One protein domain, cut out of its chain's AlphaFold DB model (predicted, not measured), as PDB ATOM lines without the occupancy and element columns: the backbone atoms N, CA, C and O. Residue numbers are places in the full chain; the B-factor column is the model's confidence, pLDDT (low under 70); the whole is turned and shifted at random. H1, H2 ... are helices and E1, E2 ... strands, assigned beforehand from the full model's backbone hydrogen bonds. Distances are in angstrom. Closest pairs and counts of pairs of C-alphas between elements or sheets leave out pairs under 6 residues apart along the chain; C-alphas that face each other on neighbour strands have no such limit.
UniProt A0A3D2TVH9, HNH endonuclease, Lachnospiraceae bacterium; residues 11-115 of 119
ATOM      1  N   LYS A  11     179.967 247.474 229.606       86.62
ATOM      2  CA  LYS A  11     178.751 247.315 228.804       86.62
ATOM      3  C   LYS A  11     178.757 245.959 228.124       86.62
ATOM      4  O   LYS A  11     179.616 245.670 227.290       86.62
ATOM      5  N   HIS A  12     177.748 245.169 228.433       89.12
ATOM      6  CA  HIS A  12     177.546 243.845 227.888       89.12
ATOM      7  C   HIS A  12     176.290 243.829 227.018       89.12
ATOM      8  O   HIS A  12     175.258 244.369 227.411       89.12
ATOM      9  N   HIS A  13     176.373 243.221 225.831       95.00
ATOM     10  CA  HIS A  13     175.176 243.019 225.016       95.00
ATOM     11  C   HIS A  13     174.465 241.753 225.494       95.00
ATOM     12  O   HIS A  13     175.085 240.700 225.447       95.00
ATOM     13  N   ILE A  14     173.197 241.819 225.898       96.25
ATOM     14  CA  ILE A  14     172.424 240.629 226.301       96.25
ATOM     15  C   ILE A  14     172.366 239.618 225.145       96.25
ATOM     16  O   ILE A  14     172.665 238.438 225.302       96.25
ATOM     17  N   VAL A  15     172.006 240.081 223.950       97.19
ATOM     18  CA  VAL A  15     172.168 239.340 222.700       97.19
ATOM     19  C   VAL A  15     173.506 239.753 222.119       97.19
ATOM     20  O   VAL A  15     173.684 240.900 221.705       97.19
ATOM     21  N   PHE A  16     174.460 238.827 222.080       94.88
ATOM     22  CA  PHE A  16     175.817 239.133 221.636       94.88
ATOM     23  C   PHE A  16     175.831 239.621 220.188       94.88
ATOM     24  O   PHE A  16     175.098 239.117 219.336       94.88
ATOM     25  N   ARG A  17     176.746 240.542 219.867       93.81
ATOM     26  CA  ARG A  17     176.961 240.997 218.481       93.81
ATOM     27  C   ARG A  17     177.286 239.834 217.536       93.81
ATOM     28  O   ARG A  17     176.814 239.814 216.405       93.81
ATOM     29  N   SER A  18     178.029 238.832 218.017       93.94
ATOM     30  CA  SER A  18     178.326 237.591 217.279       93.94
ATOM     31  C   SER A  18     177.088 236.730 216.998       93.94
ATOM     32  O   SER A  18     177.120 235.891 216.105       93.94
ATOM     33  N   GLN A  19     175.999 236.950 217.733       94.88
ATOM     34  CA  GLN A  19     174.701 236.299 217.557       94.88
ATOM     35  C   GLN A  19     173.711 237.184 216.781       94.88
ATOM     36  O   GLN A  19     172.542 236.840 216.689       94.88
ATOM     37  N   GLY A  20     174.157 238.318 216.231       95.25
ATOM     38  CA  GLY A  20     173.297 239.262 215.513       95.25
ATOM     39  C   GLY A  20     172.621 240.310 216.399       95.25
ATOM     40  O   GLY A  20     171.770 241.045 215.911       95.25
ATOM     41  N   GLY A  21     172.995 240.408 217.678       95.81
ATOM     42  CA  GLY A  21     172.453 241.420 218.578       95.81
ATOM     43  C   GLY A  21     172.824 242.839 218.161       95.81
ATOM     44  O   GLY A  21     173.988 243.141 217.875       95.81
ATOM     45  N   LEU A  22     171.817 243.710 218.139       97.12
ATOM     46  CA  LEU A  22     171.971 245.111 217.760       97.12
ATOM     47  C   LEU A  22     172.363 245.976 218.960       97.12
ATOM     48  O   LEU A  22     172.173 245.619 220.119       97.12
ATOM     49  N   ASP A  23     172.913 247.143 218.669       95.62
ATOM     50  CA  ASP A  23     173.371 248.108 219.661       95.62
ATOM     51  C   ASP A  23     172.252 249.125 219.939       95.62
ATOM     52  O   ASP A  23     172.152 250.153 219.269       95.62
ATOM     53  N   PHE A  24     171.392 248.820 220.909       96.19
ATOM     54  CA  PHE A  24     170.335 249.693 221.431       96.19
ATOM     55  C   PHE A  24     170.261 249.559 222.954       96.19
ATOM     56  O   PHE A  24     170.709 248.557 223.507       96.19
ATOM     57  N   ALA A  25     169.701 250.565 223.629       94.81
ATOM     58  CA  ALA A  25     169.812 250.705 225.082       94.81
ATOM     59  C   ALA A  25     169.338 249.464 225.859       94.81
ATOM     60  O   ALA A  25     170.038 249.021 226.759       94.81
ATOM     61  N   LEU A  26     168.205 248.862 225.478       96.56
ATOM     62  CA  LEU A  26     167.675 247.676 226.164       96.56
ATOM     63  C   LEU A  26     168.544 246.421 225.989       96.56
ATOM     64  O   LEU A  26     168.560 245.576 226.877       96.56
ATOM     65  N   ASN A  27     169.282 246.291 224.881       97.44
ATOM     66  CA  ASN A  27     170.204 245.169 224.692       97.44
ATOM     67  C   ASN A  27     171.529 245.366 225.441       97.44
ATOM     68  O   ASN A  27     172.380 244.487 225.383       97.44
ATOM     69  N   LEU A  28     171.735 246.500 226.114       94.62
ATOM     70  CA  LEU A  28     172.934 246.778 226.892       94.62
ATOM     71  C   LEU A  28     172.619 246.703 228.382       94.62
ATOM     72  O   LEU A  28     171.707 247.362 228.873       94.62
ATOM     73  N   ILE A  29     173.428 245.942 229.106       91.38
ATOM     74  CA  ILE A  29     173.456 245.958 230.566       91.38
ATOM     75  C   ILE A  29     174.848 246.334 231.037       91.38
ATOM     76  O   ILE A  29     175.843 246.080 230.355       91.38
ATOM     77  N   GLU A  30     174.904 246.953 232.204       87.88
ATOM     78  CA  GLU A  30     176.156 247.236 232.880       87.88
ATOM     79  C   GLU A  30     176.407 246.123 233.888       87.88
ATOM     80  O   GLU A  30     175.537 245.794 234.692       87.88
ATOM     81  N   LEU A  31     177.584 245.517 233.788       83.94
ATOM     82  CA  LEU A  31     178.045 244.468 234.683       83.94
ATOM     83  C   LEU A  31     179.375 244.910 235.286       83.94
ATOM     84  O   LEU A  31     180.187 245.561 234.615       83.94
ATOM     85  N   THR A  32     179.615 244.548 236.540       80.25
ATOM     86  CA  THR A  32     180.971 244.606 237.098       80.25
ATOM     87  C   THR A  32     181.879 243.613 236.365       80.25
ATOM     88  O   THR A  32     181.404 242.698 235.691       80.25
ATOM     89  N   GLN A  33     183.201 243.771 236.476       76.69
ATOM     90  CA  GLN A  33     184.131 242.834 235.839       76.69
ATOM     91  C   GLN A  33     183.914 241.387 236.313       76.69
ATOM     92  O   GLN A  33     183.952 240.465 235.500       76.69
ATOM     93  N   GLU A  34     183.605 241.194 237.598       76.94
ATOM     94  CA  GLU A  34     183.263 239.885 238.158       76.94
ATOM     95  C   GLU A  34     181.974 239.319 237.545       76.94
ATOM     96  O   GLU A  34     181.964 238.183 237.080       76.94
ATOM     97  N   GLU A  35     180.909 240.117 237.431       75.31
ATOM     98  CA  GLU A  35     179.660 239.678 236.792       75.31
ATOM     99  C   GLU A  35     179.788 239.478 235.273       75.31
ATOM    100  O   GLU A  35     178.961 238.801 234.661       75.31
ATOM    101  N   HIS A  36     180.797 240.080 234.641       73.50
ATOM    102  CA  HIS A  36     181.035 239.955 233.207       73.50
ATOM    103  C   HIS A  36     181.909 238.741 232.857       73.50
ATOM    104  O   HIS A  36     181.567 237.993 231.940       73.50
ATOM    105  N   GLU A  37     183.025 238.542 233.566       72.31
ATOM    106  CA  GLU A  37     184.071 237.554 233.240       72.31
ATOM    107  C   GLU A  37     184.138 236.373 234.226       72.31
ATOM    108  O   GLU A  37     184.767 235.343 233.935       72.31
ATOM    109  N   GLY A  38     183.483 236.500 235.384       75.31
ATOM    110  CA  GLY A  38     183.342 235.444 236.380       75.31
ATOM    111  C   GLY A  38     182.479 234.282 235.889       75.31
ATOM    112  O   GLY A  38     181.810 234.356 234.856       75.31
ATOM    113  N   ASP A  39     182.512 233.174 236.624       76.50
ATOM    114  CA  ASP A  39     181.893 231.916 236.189       76.50
ATOM    115  C   ASP A  39     180.357 231.971 236.154       76.50
ATOM    116  O   ASP A  39     179.737 231.257 235.366       76.50
ATOM    117  N   ASP A  40     179.757 232.899 236.904       75.56
ATOM    118  CA  ASP A  40     178.322 233.200 236.869       75.56
ATOM    119  C   ASP A  40     177.928 234.238 235.809       75.56
ATOM    120  O   ASP A  40     176.740 234.508 235.601       75.56
ATOM    121  N   GLY A  41     178.904 234.806 235.099       78.62
ATOM    122  CA  GLY A  41     178.662 235.766 234.035       78.62
ATOM    123  C   GLY A  41     178.001 235.135 232.802       78.62
ATOM    124  O   GLY A  41     178.154 233.938 232.540       78.62
ATOM    125  N   PRO A  42     177.294 235.928 231.976       81.69
ATOM    126  CA  PRO A  42     176.529 235.433 230.823       81.69
ATOM    127  C   PRO A  42     177.377 234.731 229.749       81.69
ATOM    128  O   PRO A  42     176.843 233.990 228.927       81.69
ATOM    129  N   HIS A  43     178.699 234.924 229.748       83.12
ATOM    130  CA  HIS A  43     179.603 234.202 228.845       83.12
ATOM    131  C   HIS A  43     179.871 232.756 229.279       83.12
ATOM    132  O   HIS A  43     180.150 231.915 228.425       83.12
ATOM    133  N   LYS A  44     179.800 232.463 230.583       85.12
ATOM    134  CA  LYS A  44     180.161 231.158 231.165       85.12
ATOM    135  C   LYS A  44     178.969 230.409 231.764       85.12
ATOM    136  O   LYS A  44     178.970 229.180 231.767       85.12
ATOM    137  N   ASN A  45     177.920 231.119 232.178       90.25
ATOM    138  CA  ASN A  45     176.707 230.538 232.740       90.25
ATOM    139  C   ASN A  45     175.531 230.617 231.751       90.25
ATOM    140  O   ASN A  45     174.917 231.663 231.530       90.25
ATOM    141  N   ARG A  46     175.177 229.461 231.174       91.06
ATOM    142  CA  ARG A  46     174.087 229.345 230.192       91.06
ATOM    143  C   ARG A  46     172.712 229.687 230.767       91.06
ATOM    144  O   ARG A  46     171.870 230.203 230.032       91.06
ATOM    145  N   VAL A  47     172.466 229.376 232.039       93.19
ATOM    146  CA  VAL A  47     171.193 229.689 232.702       93.19
ATOM    147  C   VAL A  47     171.052 231.203 232.808       93.19
ATOM    148  O   VAL A  47     170.047 231.751 232.356       93.19
ATOM    149  N   ARG A  48     172.107 231.883 233.271       91.12
ATOM    150  CA  ARG A  48     172.147 233.344 233.374       91.12
ATOM    151  C   ARG A  48     171.957 234.039 232.023       91.12
ATOM    152  O   ARG A  48     171.171 234.980 231.924       91.12
ATOM    153  N   ASP A  49     172.629 233.561 230.973       93.25
ATOM    154  CA  ASP A  49     172.460 234.059 229.597       93.25
ATOM    155  C   ASP A  49     170.996 233.974 229.129       93.25
ATOM    156  O   ASP A  49     170.426 234.939 228.612       93.25
ATOM    157  N   LEU A  50     170.351 232.824 229.351       95.69
ATOM    158  CA  LEU A  50     168.953 232.612 228.972       95.69
ATOM    159  C   LEU A  50     167.981 233.481 229.776       95.69
ATOM    160  O   LEU A  50     167.021 233.992 229.202       95.69
ATOM    161  N   GLU A  51     168.218 233.674 231.072       95.69
ATOM    162  CA  GLU A  51     167.410 234.571 231.906       95.69
ATOM    163  C   GLU A  51     167.441 236.011 231.389       95.69
ATOM    164  O   GLU A  51     166.390 236.638 231.230       95.69
ATOM    165  N   LEU A  52     168.633 236.528 231.077       95.50
ATOM    166  CA  LEU A  52     168.795 237.882 230.547       95.50
ATOM    167  C   LEU A  52     168.105 238.035 229.188       95.50
ATOM    168  O   LEU A  52     167.398 239.019 228.966       95.50
ATOM    169  N   LYS A  53     168.238 237.043 228.301       97.81
ATOM    170  CA  LYS A  53     167.576 237.041 226.987       97.81
ATOM    171  C   LYS A  53     166.056 236.997 227.094       97.81
ATOM    172  O   LYS A  53     165.389 237.770 226.412       97.81
ATOM    173  N   LYS A  54     165.500 236.170 227.983       98.12
ATOM    174  CA  LYS A  54     164.052 236.143 228.253       98.12
ATOM    175  C   LYS A  54     163.555 237.477 228.797       98.12
ATOM    176  O   LYS A  54     162.516 237.971 228.366       98.12
ATOM    177  N   ARG A  55     164.313 238.100 229.705       97.94
ATOM    178  CA  ARG A  55     163.986 239.433 230.223       97.94
ATOM    179  C   ARG A  55     163.959 240.479 229.107       97.94
ATOM    180  O   ARG A  55     162.981 241.216 229.021       97.94
ATOM    181  N   LEU A  56     164.984 240.516 228.254       98.25
ATOM    182  CA  LEU A  56     165.025 241.422 227.106       98.25
ATOM    183  C   LEU A  56     163.838 241.182 226.170       98.25
ATOM    184  O   LEU A  56     163.157 242.133 225.798       98.25
ATOM    185  N   GLN A  57     163.545 239.926 225.833       98.50
ATOM    186  CA  GLN A  57     162.408 239.601 224.976       98.50
ATOM    187  C   GLN A  57     161.086 240.090 225.567       98.50
ATOM    188  O   GLN A  57     160.302 240.698 224.850       98.50
ATOM    189  N   ASN A  58     160.852 239.902 226.868       98.25
ATOM    190  CA  ASN A  58     159.640 240.401 227.521       98.25
ATOM    191  C   ASN A  58     159.530 241.933 227.443       98.25
ATOM    192  O   ASN A  58     158.440 242.463 227.238       98.25
ATOM    193  N   GLN A  59     160.651 242.652 227.562       98.38
ATOM    194  CA  GLN A  59     160.677 244.106 227.366       98.38
ATOM    195  C   GLN A  59     160.372 244.487 225.912       98.38
ATOM    196  O   GLN A  59     159.655 245.455 225.676       98.38
ATOM    197  N   LEU A  60     160.873 243.723 224.939       98.44
ATOM    198  CA  LEU A  60     160.580 243.944 223.522       98.44
ATOM    199  C   LEU A  60     159.121 243.630 223.173       98.44
ATOM    200  O   LEU A  60     158.524 244.398 222.433       98.44
ATOM    201  N   VAL A  61     158.525 242.580 223.743       98.19
ATOM    202  CA  VAL A  61     157.089 242.264 223.598       98.19
ATOM    203  C   VAL A  61     156.221 243.385 224.170       98.19
ATOM    204  O   VAL A  61     155.188 243.715 223.599       98.19
ATOM    205  N   ALA A  62     156.642 244.018 225.267       98.19
ATOM    206  CA  ALA A  62     155.928 245.171 225.810       98.19
ATOM    207  C   ALA A  62     155.988 246.403 224.883       98.19
ATOM    208  O   ALA A  62     155.040 247.184 224.853       98.19
ATOM    209  N   LEU A  63     157.082 246.580 224.129       98.19
ATOM    210  CA  LEU A  63     157.224 247.657 223.140       98.19
ATOM    211  C   LEU A  63     156.521 247.346 221.811       98.19
ATOM    212  O   LEU A  63     155.971 248.249 221.183       98.19
ATOM    213  N   PHE A  64     156.547 246.082 221.396       98.44
ATOM    214  CA  PHE A  64     156.007 245.579 220.137       98.44
ATOM    215  C   PHE A  64     155.040 244.419 220.434       98.44
ATOM    216  O   PHE A  64     155.411 243.252 220.293       98.44
ATOM    217  N   PRO A  65     153.816 244.712 220.911       97.56
ATOM    218  CA  PRO A  65     152.842 243.691 221.288       97.56
ATOM    219  C   PRO A  65     152.420 242.818 220.103       97.56
ATOM    220  O   PRO A  65     152.448 243.248 218.951       97.56
ATOM    221  N   GLU A  66     152.006 241.588 220.396       96.06
ATOM    222  CA  GLU A  66     151.531 240.621 219.400       96.06
ATOM    223  C   GLU A  66     150.421 241.203 218.506       96.06
ATOM    224  O   GLU A  66     149.534 241.917 218.977       96.06
ATOM    225  N   GLY A  67     150.496 240.926 217.200       96.06
ATOM    226  CA  GLY A  67     149.591 241.486 216.186       96.06
ATOM    227  C   GLY A  67     149.845 242.956 215.829       96.06
ATOM    228  O   GLY A  67     149.105 243.528 215.031       96.06
ATOM    229  N   GLY A  68     150.861 243.585 216.424       98.06
ATOM    230  CA  GLY A  68     151.309 244.924 216.056       98.06
ATOM    231  C   GLY A  68     152.132 244.944 214.766       98.06
ATOM    232  O   GLY A  68     152.841 243.992 214.442       98.06
ATOM    233  N   SER A  69     152.075 246.077 214.067       98.19
ATOM    234  CA  SER A  69     152.871 246.351 212.872       98.19
ATOM    235  C   SER A  69     153.442 247.764 212.959       98.19
ATOM    236  O   SER A  69     152.716 248.715 213.267       98.19
ATOM    237  N   PHE A  70     154.751 247.903 212.746       98.56
ATOM    238  CA  PHE A  70     155.481 249.143 213.021       98.56
ATOM    239  C   PHE A  70     156.396 249.521 211.868       98.56
ATOM    240  O   PHE A  70     157.090 248.675 211.306       98.56
ATOM    241  N   ASN A  71     156.457 250.809 211.552       98.44
ATOM    242  CA  ASN A  71     157.448 251.339 210.625       98.44
ATOM    243  C   ASN A  71     158.772 251.666 211.339       98.44
ATOM    244  O   ASN A  71     158.881 251.633 212.571       98.44
ATOM    245  N   ILE A  72     159.805 252.014 210.566       98.19
ATOM    246  CA  ILE A  72     161.127 252.307 211.140       98.19
ATOM    247  C   ILE A  72     161.100 253.509 212.092       98.19
ATOM    248  O   ILE A  72     161.863 253.513 213.059       98.19
ATOM    249  N   ASP A  73     160.256 254.516 211.871       98.19
ATOM    250  CA  ASP A  73     160.200 255.684 212.758       98.19
ATOM    251  C   ASP A  73     159.660 255.313 214.137       98.19
ATOM    252  O   ASP A  73     160.235 255.711 215.152       98.19
ATOM    253  N   GLN A  74     158.624 254.475 214.186       98.50
ATOM    254  CA  GLN A  74     158.076 253.938 215.430       98.50
ATOM    255  C   GLN A  74     159.105 253.061 216.157       98.50
ATOM    256  O   GLN A  74     159.327 253.237 217.355       98.50
ATOM    257  N   ILE A  75     159.800 252.176 215.432       98.56
ATOM    258  CA  ILE A  75     160.876 251.332 215.986       98.56
ATOM    259  C   ILE A  75     162.021 252.200 216.534       98.56
ATOM    260  O   ILE A  75     162.542 251.954 217.623       98.56
ATOM    261  N   SER A  76     162.393 253.250 215.801       98.19
ATOM    262  CA  SER A  76     163.442 254.202 216.183       98.19
ATOM    263  C   SER A  76     163.094 254.956 217.459       98.19
ATOM    264  O   SER A  76     163.926 255.041 218.365       98.19
ATOM    265  N   ALA A  77     161.860 255.457 217.546       98.25
ATOM    266  CA  ALA A  77     161.342 256.137 218.724       98.25
ATOM    267  C   ALA A  77     161.309 255.208 219.946       98.25
ATOM    268  O   ALA A  77     161.738 255.611 221.025       98.25
ATOM    269  N   ALA A  78     160.875 253.955 219.772       98.06
ATOM    270  CA  ALA A  78     160.800 252.972 220.852       98.06
ATOM    271  C   ALA A  78     162.182 252.538 221.382       98.06
ATOM    272  O   ALA A  78     162.339 252.305 222.579       98.06
ATOM    273  N   LEU A  79     163.191 252.425 220.511       97.56
ATOM    274  CA  LEU A  79     164.504 251.856 220.858       97.56
ATOM    275  C   LEU A  79     165.621 252.896 221.039       97.56
ATOM    276  O   LEU A  79     166.750 252.534 221.390       97.56
ATOM    277  N   GLY A  80     165.336 254.177 220.797       96.00
ATOM    278  CA  GLY A  80     166.267 255.278 221.047       96.00
ATOM    279  C   GLY A  80     167.478 255.305 220.107       96.00
ATOM    280  O   GLY A  80     168.575 255.699 220.510       96.00
ATOM    281  N   ARG A  81     167.309 254.876 218.850       97.31
ATOM    282  CA  ARG A  81     168.327 255.000 217.789       97.31
ATOM    283  C   ARG A  81     167.736 255.679 216.560       97.31
ATOM    284  O   ARG A  81     166.532 255.835 216.440       97.31
ATOM    285  N   THR A  82     168.599 256.120 215.650       97.38
ATOM    286  CA  THR A  82     168.168 256.849 214.453       97.38
ATOM    287  C   THR A  82     167.472 255.931 213.448       97.38
ATOM    288  O   THR A  82     167.849 254.767 213.310       97.38
ATOM    289  N   ARG A  83     166.552 256.489 212.649       97.44
ATOM    290  CA  ARG A  83     165.929 255.797 211.505       97.44
ATOM    291  C   ARG A  83     166.962 255.073 210.644       97.44
ATOM    292  O   ARG A  83     166.891 253.862 210.457       97.44
ATOM    293  N   ARG A  84     168.004 255.797 210.224       97.31
ATOM    294  CA  ARG A  84     169.104 255.266 209.401       97.31
ATOM    295  C   ARG A  84     169.798 254.052 210.027       97.31
ATOM    296  O   ARG A  84     170.260 253.170 209.299       97.31
ATOM    297  N   TYR A  85     169.917 254.011 211.357       97.75
ATOM    298  CA  TYR A  85     170.490 252.862 212.053       97.75
ATOM    299  C   TYR A  85     169.637 251.614 211.814       97.75
ATOM    300  O   TYR A  85     170.174 250.586 211.402       97.75
ATOM    301  N   PHE A  86     168.321 251.702 212.004       97.88
ATOM    302  CA  PHE A  86     167.426 250.559 211.842       97.88
ATOM    303  C   PHE A  86     167.156 250.202 210.380       97.88
ATOM    304  O   PHE A  86     167.224 249.021 210.048       97.88
ATOM    305  N   GLU A  87     167.005 251.172 209.476       96.69
ATOM    306  CA  GLU A  87     166.831 250.910 208.035       96.69
ATOM    307  C   GLU A  87     167.886 249.948 207.482       96.69
ATOM    308  O   GLU A  87     167.577 249.078 206.675       96.69
ATOM    309  N   LYS A  88     169.147 250.072 207.923       96.69
ATOM    310  CA  LYS A  88     170.233 249.173 207.509       96.69
ATOM    311  C   LYS A  88     169.980 247.717 207.916       96.69
ATOM    312  O   LYS A  88     170.313 246.819 207.143       96.69
ATOM    313  N   HIS A  89     169.459 247.487 209.115       97.00
ATOM    314  CA  HIS A  89     169.285 246.148 209.684       97.00
ATOM    315  C   HIS A  89     167.984 245.492 209.212       97.00
ATOM    316  O   HIS A  89     167.957 244.285 208.996       97.00
ATOM    317  N   PHE A  90     166.949 246.291 208.955       97.31
ATOM    318  CA  PHE A  90     165.635 245.813 208.530       97.31
ATOM    319  C   PHE A  90     165.513 245.523 207.022       97.31
ATOM    320  O   PHE A  90     164.516 244.958 206.593       97.31
ATOM    321  N   ARG A  91     166.545 245.796 206.203       94.50
ATOM    322  CA  ARG A  91     166.503 245.622 204.726       94.50
ATOM    323  C   ARG A  91     166.058 244.248 204.224       94.50
ATOM    324  O   ARG A  91     165.632 244.140 203.081       94.50
ATOM    325  N   LYS A  92     166.282 243.195 205.011       93.69
ATOM    326  CA  LYS A  92     165.962 241.803 204.649       93.69
ATOM    327  C   LYS A  92     164.840 241.212 205.499       93.69
ATOM    328  O   LYS A  92     164.571 240.020 205.384       93.69
ATOM    329  N   VAL A  93     164.243 242.013 206.373       96.88
ATOM    330  CA  VAL A  93     163.121 241.580 207.200       96.88
ATOM    331  C   VAL A  93     161.855 241.670 206.346       96.88
ATOM    332  O   VAL A  93     161.690 242.669 205.638       96.88
ATOM    333  N   PRO A  94     160.990 240.640 206.351       96.81
ATOM    334  CA  PRO A  94     159.691 240.715 205.699       96.81
ATOM    335  C   PRO A  94     158.919 241.952 206.163       96.81
ATOM    336  O   PRO A  94     158.934 242.301 207.341       96.81
ATOM    337  N   CYS A  95     158.278 242.638 205.223       97.56
ATOM    338  CA  CYS A  95     157.478 243.817 205.520       97.56
ATOM    339  C   CYS A  95     156.297 243.934 204.568       97.56
ATOM    340  O   CYS A  95     156.326 243.435 203.437       97.56
ATOM    341  N   GLN A  96     155.280 244.648 205.030       97.75
ATOM    342  CA  GLN A  96     154.196 245.140 204.203       97.75
ATOM    343  C   GLN A  96     154.491 246.584 203.795       97.75
ATOM    344  O   GLN A  96     154.870 247.409 204.623       97.75
ATOM    345  N   TRP A  97     154.290 246.901 202.518       97.50
ATOM    346  CA  TRP A  97     154.383 248.272 202.025       97.50
ATOM    347  C   TRP A  97     153.007 248.935 202.069       97.50
ATOM    348  O   TRP A  97     152.064 248.434 201.454       97.50
ATOM    349  N   ILE A  98     152.898 250.052 202.786       95.81
ATOM    350  CA  ILE A  98     151.673 250.851 202.928       95.81
ATOM    351  C   ILE A  98     152.045 252.303 202.641       95.81
ATOM    352  O   ILE A  98     152.926 252.851 203.298       95.81
ATOM    353  N   ASP A  99     151.423 252.899 201.623       94.88
ATOM    354  CA  ASP A  99     151.644 254.295 201.214       94.88
ATOM    355  C   ASP A  99     153.128 254.688 201.049       94.88
ATOM    356  O   ASP A  99     153.534 255.818 201.308       94.88
ATOM    357  N   GLY A 100     153.955 253.742 200.589       94.38
ATOM    358  CA  GLY A 100     155.387 253.952 200.354       94.38
ATOM    359  C   GLY A 100     156.292 253.732 201.571       94.38
ATOM    360  O   GLY A 100     157.506 253.857 201.431       94.38
ATOM    361  N   GLU A 101     155.748 253.344 202.724       96.19
ATOM    362  CA  GLU A 101     156.515 252.990 203.923       96.19
ATOM    363  C   GLU A 101     156.463 251.481 204.195       96.19
ATOM    364  O   GLU A 101     155.457 250.815 203.941       96.19
ATOM    365  N   ALA A 102     157.558 250.940 204.729       97.62
ATOM    366  CA  ALA A 102     157.655 249.542 205.136       97.62
ATOM    367  C   ALA A 102     157.222 249.376 206.599       97.62
ATOM    368  O   ALA A 102     157.792 250.009 207.494       97.62
ATOM    369  N   PHE A 103     156.260 248.487 206.827       98.50
ATOM    370  CA  PHE A 103     155.765 248.077 208.137       98.50
ATOM    371  C   PHE A 103     156.172 246.634 208.423       98.50
ATOM    372  O   PHE A 103     156.057 245.763 207.560       98.50
ATOM    373  N   TYR A 104     156.680 246.401 209.627       98.56
ATOM    374  CA  TYR A 104     157.209 245.120 210.077       98.56
ATOM    375  C   TYR A 104     156.342 244.590 211.210       98.56
ATOM    376  O   TYR A 104     156.011 245.330 212.139       98.56
ATOM    377  N   GLU A 105     156.021 243.304 211.152       98.50
ATOM    378  CA  GLU A 105     155.257 242.637 212.200       98.50
ATOM    379  C   GLU A 105     156.076 242.528 213.490       98.50
ATOM    380  O   GLU A 105     157.300 242.341 213.462       98.50
ATOM    381  N   SER A 106     155.402 242.604 214.640       98.50
ATOM    382  CA  SER A 106     156.035 242.530 215.963       98.50
ATOM    383  C   SER A 106     156.978 241.342 216.117       98.50
ATOM    384  O   SER A 106     158.090 241.499 216.619       98.50
ATOM    385  N   GLU A 107     156.564 240.153 215.673       98.12
ATOM    386  CA  GLU A 107     157.386 238.949 215.800       98.12
ATOM    387  C   GLU A 107     158.689 239.065 214.999       98.12
ATOM    388  O   GLU A 107     159.752 238.711 215.508       98.12
ATOM    389  N   ASP A 108     158.638 239.614 213.784       98.50
ATOM    390  CA  ASP A 108     159.812 239.808 212.932       98.50
ATOM    391  C   ASP A 108     160.766 240.864 213.506       98.50
ATOM    392  O   ASP A 108     161.989 240.673 213.498       98.50
ATOM    393  N   ILE A 109     160.219 241.945 214.076       98.56
ATOM    394  CA  ILE A 109     160.987 242.958 214.816       98.56
ATOM    395  C   ILE A 109     161.710 242.305 215.996       98.56
ATOM    396  O   ILE A 109     162.933 242.417 216.113       98.56
ATOM    397  N   ILE A 110     160.976 241.601 216.861       98.56
ATOM    398  CA  ILE A 110     161.530 240.969 218.064       98.56
ATOM    399  C   ILE A 110     162.574 239.927 217.669       98.56
ATOM    400  O   ILE A 110     163.682 239.935 218.206       98.56
ATOM    401  N   ARG A 111     162.273 239.076 216.687       98.44
ATOM    402  CA  ARG A 111     163.186 238.041 216.198       98.44
ATOM    403  C   ARG A 111     164.481 238.647 215.670       98.44
ATOM    404  O   ARG A 111     165.547 238.126 215.995       98.44
ATOM    405  N   LEU A 112     164.430 239.748 214.914       98.19
ATOM    406  CA  LEU A 112     165.635 240.465 214.481       98.19
ATOM    407  C   LEU A 112     166.442 240.972 215.685       98.19
ATOM    408  O   LEU A 112     167.639 240.697 215.778       98.19
ATOM    409  N   LEU A 113     165.797 241.693 216.607       98.25
ATOM    410  CA  LEU A 113     166.448 242.299 217.777       98.25
ATOM    411  C   LEU A 113     167.057 241.249 218.721       98.25
ATOM    412  O   LEU A 113     168.074 241.517 219.364       98.25
ATOM    413  N   MET A 114     166.481 240.047 218.745       98.25
ATOM    414  CA  MET A 114     166.935 238.892 219.520       98.25
ATOM    415  C   MET A 114     167.976 238.016 218.797       98.25
ATOM    416  O   MET A 114     168.321 236.931 219.278       98.25
ATOM    417  N   GLY A 115     168.516 238.468 217.659       97.06
ATOM    418  CA  GLY A 115     169.569 237.749 216.933       97.06
ATOM    419  C   GLY A 115     169.055 236.551 216.127       97.06
ATOM    420  O   GLY A 115     169.731 235.530 215.998       97.06
TER     421      GLY A 115
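AT A GLANCE: This is residues 11 to 115 of the 119 residues of the protein "HNH endonuclease" of Lachnospiraceae bacterium (UniProt A0A3D2TVH9). The model is a rod with a small head at each end: at one end the strand hairpin E1 and E2 with the short helix H1, at the other the three-stranded sheet of E3, E5 and E4 with the perpendicular helices H3 and H4. The long helix H2 runs along the rod between them, and H5 packs on the part of H2 nearer the sheet. The printed part has 105 residues, with five named helices and five named strands in the order E1 E2 H1 H2 E3 H3 H4 E4 E5 H5; the class is mixed, helices and strands. The larger sheet has the order E3, E5, E4 and is antiparallel. The whole is compact, with a radius of gyration of the C-alphas of 14.9 A, and spans 51 by 25 by 20 A.

IN THESE COORDINATES: E1 is residues 11 to 13, starting at C-alpha 11 (178.751, 247.315, 228.804), and E2 is residues 28 to 31. H1 is residues 33 to 37. H2, residues 46 to 63, is 25.9 A long and begins at C-alpha 46 (174.087, 229.345, 230.192). E3 is residues 69 to 71, H3 residues 72 to 79 at 10.3 A, and H4 residues 83 to 90 at 10.4 A. E4 is residues 96 to 98, and E5, residues 101 to 105, is 13.3 A long. H5, residues 106 to 113, is 10.6 A long and ends at C-alpha 113 (166.448, 242.299, 217.777).

HOW THE PARTS SIT: E1 and E2 form an antiparallel hairpin, with N 12 and O 29 2.9 A apart, within hydrogen-bond range. H1 and H2 are apart. H2 touches H5 with residues 57 to 61 alone, at a steep tilt of 44 degrees, opposite ways; the closest C-alphas are those of Leu 60 and Ile 110, 6.3 A. E5 is antiparallel to E3, with N 70 and O 104 2.9 A apart, and to E4 in a hairpin, with N 103 and O 96 2.8 A apart. E3, H3, H4 and E4 make a split strand-helix-strand unit, two strands running the same way with E5 between them, and its crossover is right-handed. H3 is on this sheet, at a height of 9.4 A. H3 touches H4, about perpendicular at 81 degrees; the closest C-alphas are those of Ser 76 and Arg 83, 5.5 A. H5 only grazes the sheet with residues 106 to 111. Every O i to N i+4 pair is within hydrogen-bond range in H1, H2, H3 and H5, and 2 of 4 in H4.

THE WHOLE: The two C-alphas farthest apart, those of Asp 39 and Asp 99, are 51.4 A apart. The link from E1 to E2, residues 14 to 27, is long. The printed part has no cut, and no printed residue is under 70 in pLDDT.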